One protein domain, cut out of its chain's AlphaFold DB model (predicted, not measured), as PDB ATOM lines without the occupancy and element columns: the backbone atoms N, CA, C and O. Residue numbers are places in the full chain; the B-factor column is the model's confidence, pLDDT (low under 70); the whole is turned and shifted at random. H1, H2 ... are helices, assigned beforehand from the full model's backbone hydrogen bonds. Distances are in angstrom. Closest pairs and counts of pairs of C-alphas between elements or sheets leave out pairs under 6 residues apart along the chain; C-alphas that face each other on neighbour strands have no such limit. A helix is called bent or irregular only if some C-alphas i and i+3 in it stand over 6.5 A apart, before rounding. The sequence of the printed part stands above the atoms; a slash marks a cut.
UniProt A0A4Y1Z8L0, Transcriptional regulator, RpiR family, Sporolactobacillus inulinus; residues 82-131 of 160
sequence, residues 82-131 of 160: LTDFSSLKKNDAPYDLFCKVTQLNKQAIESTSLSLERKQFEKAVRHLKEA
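AT A GLANCE: This is residues 82 to 131 of the 160 residues of the protein "Transcriptional regulator, RpiR family" of Sporolactobacillus inulinus (UniProt A0A4Y1Z8L0). The domain is a lopsided L: a long helix, H1, makes most of the length, and after a tight turn a shorter helix, H2, sticks out sideways beyond its end. Before H1, residues 82 to 93, with no named element, run back beside the first part of H1 and then turn into it. The printed part has 50 residues with two named helices, H1 then H2, and no named strand; the class is all helix. It is extended, with a radius of gyration of the C-alphas of 16.9 A, and spans 51 by 18 by 14 A.

HOW THE PARTS SIT: From Leu 82, the stretch up to Ala 93 leads to H1, residues 94 to 115. A tight link of 2 residues joins H1 to H2, residues 118 to 130. H1 and H2 are apart, with no C-alpha of the one within 8 A of the other. Residues 112 to 131 stand free, of which 112 to 115 belong to H1 and 118 to 130 to H2. In H1 and H2 every O i to N i+4 pair is within hydrogen-bond range.

IN THESE COORDINATES: H1 begins at C-alpha 94 at (124.846, 91.535, 60.831) and measures 31.6 A from first to last C-alpha. H2 measures 18.6 A and ends at C-alpha 130 at (163.180, 73.765, 82.811). Neither helix is bent.

THE WHOLE: The two C-alphas farthest apart, those of Asn 91 and Glu 130, are 51.5 A apart. The printed part has no cut, and it has no long link. Without residues 112 to 131, the body of 30 residues spans 28 by 16 by 6 A. The mean pLDDT of the printed part is 77.1; residues 82 to 92 and residue 96 are under 70.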
ATOM      1  N   LEU A  82     140.044  97.057  74.938       43.53
ATOM      2  CA  LEU A  82     140.023  95.685  74.399       43.53
ATOM      3  C   LEU A  82     138.761  94.907  74.801       43.53
ATOM      4  O   LEU A  82     138.418  93.910  74.168       43.53
ATOM      5  N   THR A  83     138.076  95.368  75.847       44.62
ATOM      6  CA  THR A  83     136.782  94.848  76.307       44.62
ATOM      7  C   THR A  83     135.623  95.795  76.002       44.62
ATOM      8  O   THR A  83     134.474  95.469  76.310       44.62
ATOM      9  N   ASP A  84     135.899  96.954  75.396       49.78
ATOM     10  CA  ASP A  84     134.891  97.968  75.135       49.78
ATOM     11  C   ASP A  84     134.115  97.658  73.851       49.78
ATOM     12  O   ASP A  84     134.348  98.174  72.754       49.78
ATOM     13  N   PHE A  85     133.119  96.793  74.013       55.56
ATOM     14  CA  PHE A  85     132.095  96.547  73.010       55.56
ATOM     15  C   PHE A  85     131.138  97.742  72.829       55.56
ATOM     16  O   PHE A  85     130.169  97.602  72.089       55.56
ATOM     17  N   SER A  86     131.367  98.919  73.436       50.09
ATOM     18  CA  SER A  86     130.516 100.112  73.247       50.09
ATOM     19  C   SER A  86     130.388 100.560  71.786       50.09
ATOM     20  O   SER A  86     129.413 101.219  71.414       50.09
ATOM     21  N   SER A  87     131.344 100.182  70.933       50.75
ATOM     22  CA  SER A  87     131.290 100.413  69.485       50.75
ATOM     23  C   SER A  87     130.322  99.475  68.742       50.75
ATOM     24  O   SER A  87     129.919  99.788  67.609       50.75
ATOM     25  N   LEU A  88     129.916  98.364  69.373       56.69
ATOM     26  CA  LEU A  88     128.848  97.478  68.916       56.69
ATOM     27  C   LEU A  88     127.507  98.090  69.313       56.69
ATOM     28  O   LEU A  88     127.123  98.133  70.483       56.69
ATOM     29  N   LYS A  89     126.772  98.590  68.325       58.78
ATOM     30  CA  LYS A  89     125.436  99.130  68.558       58.78
ATOM     31  C   LYS A  89     124.434  97.993  68.455       58.78
ATOM     32  O   LYS A  89     124.511  97.172  67.547       58.78
ATOM     33  N   LYS A  90     123.402  98.023  69.303       56.12
ATOM     34  CA  LYS A  90     122.261  97.088  69.238       56.12
ATOM     35  C   LYS A  90     121.579  97.046  67.853       56.12
ATOM     36  O   LYS A  90     120.885  96.085  67.555       56.12
ATOM     37  N   ASN A  91     121.791  98.074  67.026       64.31
ATOM     38  CA  ASN A  91     121.219  98.236  65.687       64.31
ATOM     39  C   ASN A  91     122.220  98.036  64.533       64.31
ATOM     40  O   ASN A  91     121.905  98.405  63.403       64.31
ATOM     41  N   ASP A  92     123.424  97.520  64.787       68.19
ATOM     42  CA  ASP A  92     124.348  97.198  63.694       68.19
ATOM     43  C   ASP A  92     123.751  96.098  62.803       68.19
ATOM     44  O   ASP A  92     123.205  95.110  63.300       68.19
ATOM     45  N   ALA A  93     123.868  96.247  61.479       78.12
ATOM     46  CA  ALA A  93     123.505  95.166  60.575       78.12
ATOM     47  C   ALA A  93     124.454  93.969  60.800       78.12
ATOM     48  O   ALA A  93     125.621  94.176  61.150       78.12
ATOM     49  N   PRO A  94     124.020  92.715  60.561       79.00
ATOM     50  CA  PRO A  94     124.846  91.535  60.831       79.00
ATOM     51  C   PRO A  94     126.246  91.581  60.195       79.00
ATOM     52  O   PRO A  94     127.226  91.164  60.810       79.00
ATOM     53  N   TYR A  95     126.358  92.135  58.985       70.25
ATOM     54  CA  TYR A  95     127.639  92.283  58.293       70.25
ATOM     55  C   TYR A  95     128.549  93.339  58.943       70.25
ATOM     56  O   TYR A  95     129.749  93.111  59.100       70.25
ATOM     57  N   ASP A  96     127.982  94.462  59.382       65.81
ATOM     58  CA  ASP A  96     128.734  95.515  60.066       65.81
ATOM     59  C   ASP A  96     129.263  95.012  61.412       65.81
ATOM     60  O   ASP A  96     130.416  95.260  61.767       65.81
ATOM     61  N   LEU A  97     128.445  94.235  62.131       73.62
ATOM     62  CA  LEU A  97     128.836  93.568  63.368       73.62
ATOM     63  C   LEU A  97     130.005  92.598  63.139       73.62
ATOM     64  O   LEU A  97     130.998  92.655  63.865       73.62
ATOM     65  N   PHE A  98     129.928  91.755  62.104       73.69
ATOM     66  CA  PHE A  98     131.018  90.851  61.724       73.69
ATOM     67  C   PHE A  98     132.325  91.613  61.454       73.69
ATOM     68  O   PHE A  98     133.385  91.246  61.974       73.69
ATOM     69  N   CYS A  99     132.251  92.705  60.690       71.94
ATOM     70  CA  CYS A  99     133.409  93.539  60.379       71.94
ATOM     71  C   CYS A  99     134.015  94.163  61.643       71.94
ATOM     72  O   CYS A  99     135.233  94.132  61.824       71.94
ATOM     73  N   LYS A 100     133.176  94.686  62.544       70.75
ATOM     74  CA  LYS A 100     133.620  95.295  63.805       70.75
ATOM     75  C   LYS A 100     134.292  94.289  64.737       70.75
ATOM     76  O   LYS A 100     135.389  94.560  65.212       70.75
ATOM     77  N   VAL A 101     133.690  93.120  64.958       80.00
ATOM     78  CA  VAL A 101     134.278  92.064  65.808       80.00
ATOM     79  C   VAL A 101     135.617  91.591  65.243       80.00
ATOM     80  O   VAL A 101     136.593  91.445  65.976       80.00
ATOM     81  N   THR A 102     135.694  91.409  63.925       78.69
ATOM     82  CA  THR A 102     136.941  91.026  63.253       78.69
ATOM     83  C   THR A 102     138.030  92.078  63.463       78.69
ATOM     84  O   THR A 102     139.174  91.740  63.773       78.69
ATOM     85  N   GLN A 103     137.672  93.356  63.341       72.88
ATOM     86  CA  GLN A 103     138.595  94.464  63.556       72.88
ATOM     87  C   GLN A 103     139.087  94.531  65.009       72.88
ATOM     88  O   GLN A 103     140.287  94.707  65.222       72.88
ATOM     89  N   LEU A 104     138.201  94.333  65.990       76.25
ATOM     90  CA  LEU A 104     138.566  94.280  67.410       76.25
ATOM     91  C   LEU A 104     139.550  93.138  67.695       76.25
ATOM     92  O   LEU A 104     140.592  93.355  68.311       76.25
ATOM     93  N   ASN A 105     139.284  91.937  67.174       82.38
ATOM     94  CA  ASN A 105     140.182  90.790  67.347       82.38
ATOM     95  C   ASN A 105     141.559  91.036  66.722       82.38
ATOM     96  O   ASN A 105     142.586  90.741  67.337       82.38
ATOM     97  N   LYS A 106     141.599  91.615  65.516       79.94
ATOM     98  CA  LYS A 106     142.857  91.993  64.863       79.94
ATOM     99  C   LYS A 106     143.658  92.961  65.736       79.94
ATOM    100  O   LYS A 106     144.846  92.743  65.966       79.94
ATOM    101  N   GLN A 107     143.000  93.991  66.259       72.75
ATOM    102  CA  GLN A 107     143.631  94.983  67.130       72.75
ATOM    103  C   GLN A 107     144.142  94.372  68.437       72.75
ATOM    104  O   GLN A 107     145.237  94.719  68.882       72.75
ATOM    105  N   ALA A 108     143.397  93.440  69.038       77.88
ATOM    106  CA  ALA A 108     143.815  92.741  70.250       77.88
ATOM    107  C   ALA A 108     145.096  91.920  70.024       77.88
ATOM    108  O   ALA A 108     146.024  91.972  70.837       77.88
ATOM    109  N   ILE A 109     145.187  91.214  68.892       84.06
ATOM    110  CA  ILE A 109     146.384  90.451  68.508       84.06
ATOM    111  C   ILE A 109     147.581  91.390  68.306       84.06
ATOM    112  O   ILE A 109     148.657  91.154  68.860       84.06
ATOM    113  N   GLU A 110     147.396  92.476  67.551       82.12
ATOM    114  CA  GLU A 110     148.454  93.459  67.283       82.12
ATOM    115  C   GLU A 110     148.958  94.111  68.581       82.12
ATOM    116  O   GLU A 110     150.166  94.182  68.818       82.12
ATOM    117  N   SER A 111     148.045  94.504  69.469       73.25
ATOM    118  CA  SER A 111     148.372  95.127  70.759       73.25
ATOM    119  C   SER A 111     149.101  94.170  71.705       73.25
ATOM    120  O   SER A 111     150.040  94.574  72.397       73.25
ATOM    121  N   THR A 112     148.713  92.891  71.710       79.50
ATOM    122  CA  THR A 112     149.393  91.845  72.492       79.50
ATOM    123  C   THR A 112     150.848  91.708  72.053       79.50
ATOM    124  O   THR A 112     151.745  91.684  72.892       79.50
ATOM    125  N   SER A 113     151.092  91.695  70.740       78.62
ATOM    126  CA  SER A 113     152.444  91.624  70.177       78.62
ATOM    127  C   SER A 113     153.307  92.828  70.578       78.62
ATOM    128  O   SER A 113     154.464  92.662  70.958       78.62
ATOM    129  N   LEU A 114     152.738  94.041  70.568       75.50
ATOM    130  CA  LEU A 114     153.446  95.272  70.948       75.50
ATOM    131  C   LEU A 114     153.749  95.376  72.451       75.50
ATOM    132  O   LEU A 114     154.727  96.014  72.833       75.50
ATOM    133  N   SER A 115     152.922  94.761  73.299       78.25
ATOM    134  CA  SER A 115     153.070  94.810  74.762       78.25
ATOM    135  C   SER A 115     154.083  93.792  75.303       78.25
ATOM    136  O   SER A 115     154.484  93.873  76.466       78.25
ATOM    137  N   LEU A 116     154.494  92.818  74.487       84.69
ATOM    138  CA  LEU A 116     155.436  91.772  74.875       84.69
ATOM    139  C   LEU A 116     156.884  92.278  74.824       84.69
ATOM    140  O   LEU A 116     157.450  92.531  73.762       84.69
ATOM    141  N   GLU A 117     157.540  92.344  75.984       86.12
ATOM    142  CA  GLU A 117     158.983  92.572  76.042       86.12
ATOM    143  C   GLU A 117     159.731  91.275  75.694       86.12
ATOM    144  O   GLU A 117     159.664  90.286  76.431       86.12
ATOM    145  N   ARG A 118     160.506  91.292  74.599       88.69
ATOM    146  CA  ARG A 118     161.277  90.134  74.102       88.69
ATOM    147  C   ARG A 118     162.049  89.406  75.207       88.69
ATOM    148  O   ARG A 118     161.975  88.186  75.308       88.69
ATOM    149  N   LYS A 119     162.762  90.153  76.055       92.62
ATOM    150  CA  LYS A 119     163.598  89.585  77.123       92.62
ATOM    151  C   LYS A 119     162.774  88.826  78.168       92.62
ATOM    152  O   LYS A 119     163.196  87.763  78.620       92.62
ATOM    153  N   GLN A 120     161.609  89.353  78.549       93.75
ATOM    154  CA  GLN A 120     160.720  88.699  79.514       93.75
ATOM    155  C   GLN A 120     160.077  87.452  78.912       93.75
ATOM    156  O   GLN A 120     159.999  86.424  79.579       93.75
ATOM    157  N   PHE A 121     159.688  87.519  77.637       93.00
ATOM    158  CA  PHE A 121     159.140  86.377  76.915       93.00
ATOM    159  C   PHE A 121     160.144  85.218  76.832       93.00
ATOM    160  O   PHE A 121     159.834  84.099  77.235       93.00
ATOM    161  N   GLU A 122     161.380  85.486  76.402       95.62
ATOM    162  CA  GLU A 122     162.442  84.470  76.332       95.62
ATOM    163  C   GLU A 122     162.767  83.872  77.712       95.62
ATOM    164  O   GLU A 122     163.008  82.667  77.834       95.62
ATOM    165  N   LYS A 123     162.727  84.691  78.773       96.12
ATOM    166  CA  LYS A 123     162.902  84.225  80.154       96.12
ATOM    167  C   LYS A 123     161.763  83.298  80.594       96.12
ATOM    168  O   LYS A 123     162.032  82.250  81.176       96.12
ATOM    169  N   ALA A 124     160.512  83.653  80.298       94.75
ATOM    170  CA  ALA A 124     159.350  82.823  80.609       94.75
ATOM    171  C   ALA A 124     159.416  81.464  79.894       94.75
ATOM    172  O   ALA A 124     159.220  80.432  80.530       94.75
ATOM    173  N   VAL A 125     159.786  81.448  78.607       96.38
ATOM    174  CA  VAL A 125     159.978  80.207  77.835       96.38
ATOM    175  C   VAL A 125     161.039  79.309  78.470       96.38
ATOM    176  O   VAL A 125     160.839  78.101  78.569       96.38
ATOM    177  N   ARG A 126     162.156  79.883  78.936       96.94
ATOM    178  CA  ARG A 126     163.206  79.113  79.616       96.94
ATOM    179  C   ARG A 126     162.693  78.461  80.897       96.94
ATOM    180  O   ARG A 126     162.871  77.261  81.066       96.94
ATOM    181  N   HIS A 127     162.001  79.224  81.743       96.00
ATOM    182  CA  HIS A 127     161.411  78.690  82.970       96.00
ATOM    183  C   HIS A 127     160.371  77.599  82.697       96.00
ATOM    184  O   HIS A 127     160.350  76.605  83.411       96.00
ATOM    185  N   LEU A 128     159.551  77.739  81.650       96.25
ATOM    186  CA  LEU A 128     158.610  76.690  81.243       96.25
ATOM    187  C   LEU A 128     159.330  75.422  80.762       96.25
ATOM    188  O   LEU A 128     158.867  74.323  81.038       96.25
ATOM    189  N   LYS A 129     160.460  75.560  80.059       96.50
ATOM    190  CA  LYS A 129     161.242  74.425  79.546       96.50
ATOM    191  C   LYS A 129     161.966  73.647  80.651       96.50
ATOM    192  O   LYS A 129     162.129  72.441  80.525       96.50
ATOM    193  N   GLU A 130     162.435  74.343  81.682       96.62
ATOM    194  CA  GLU A 130     163.180  73.765  82.811       96.62
ATOM    195  C   GLU A 130     162.264  73.268  83.942       96.62
ATOM    196  O   GLU A 130     162.747  72.674  84.901       96.62
ATOM    197  N   ALA A 131     160.954  73.518  83.861       96.88
ATOM    198  CA  ALA A 131     160.016  73.135  84.906       96.88
ATOM    199  C   ALA A 131     159.753  71.621  84.915       96.88
ATOM    200  O   ALA A 131     159.305  71.054  83.920       96.88
TER     201      ALA A 131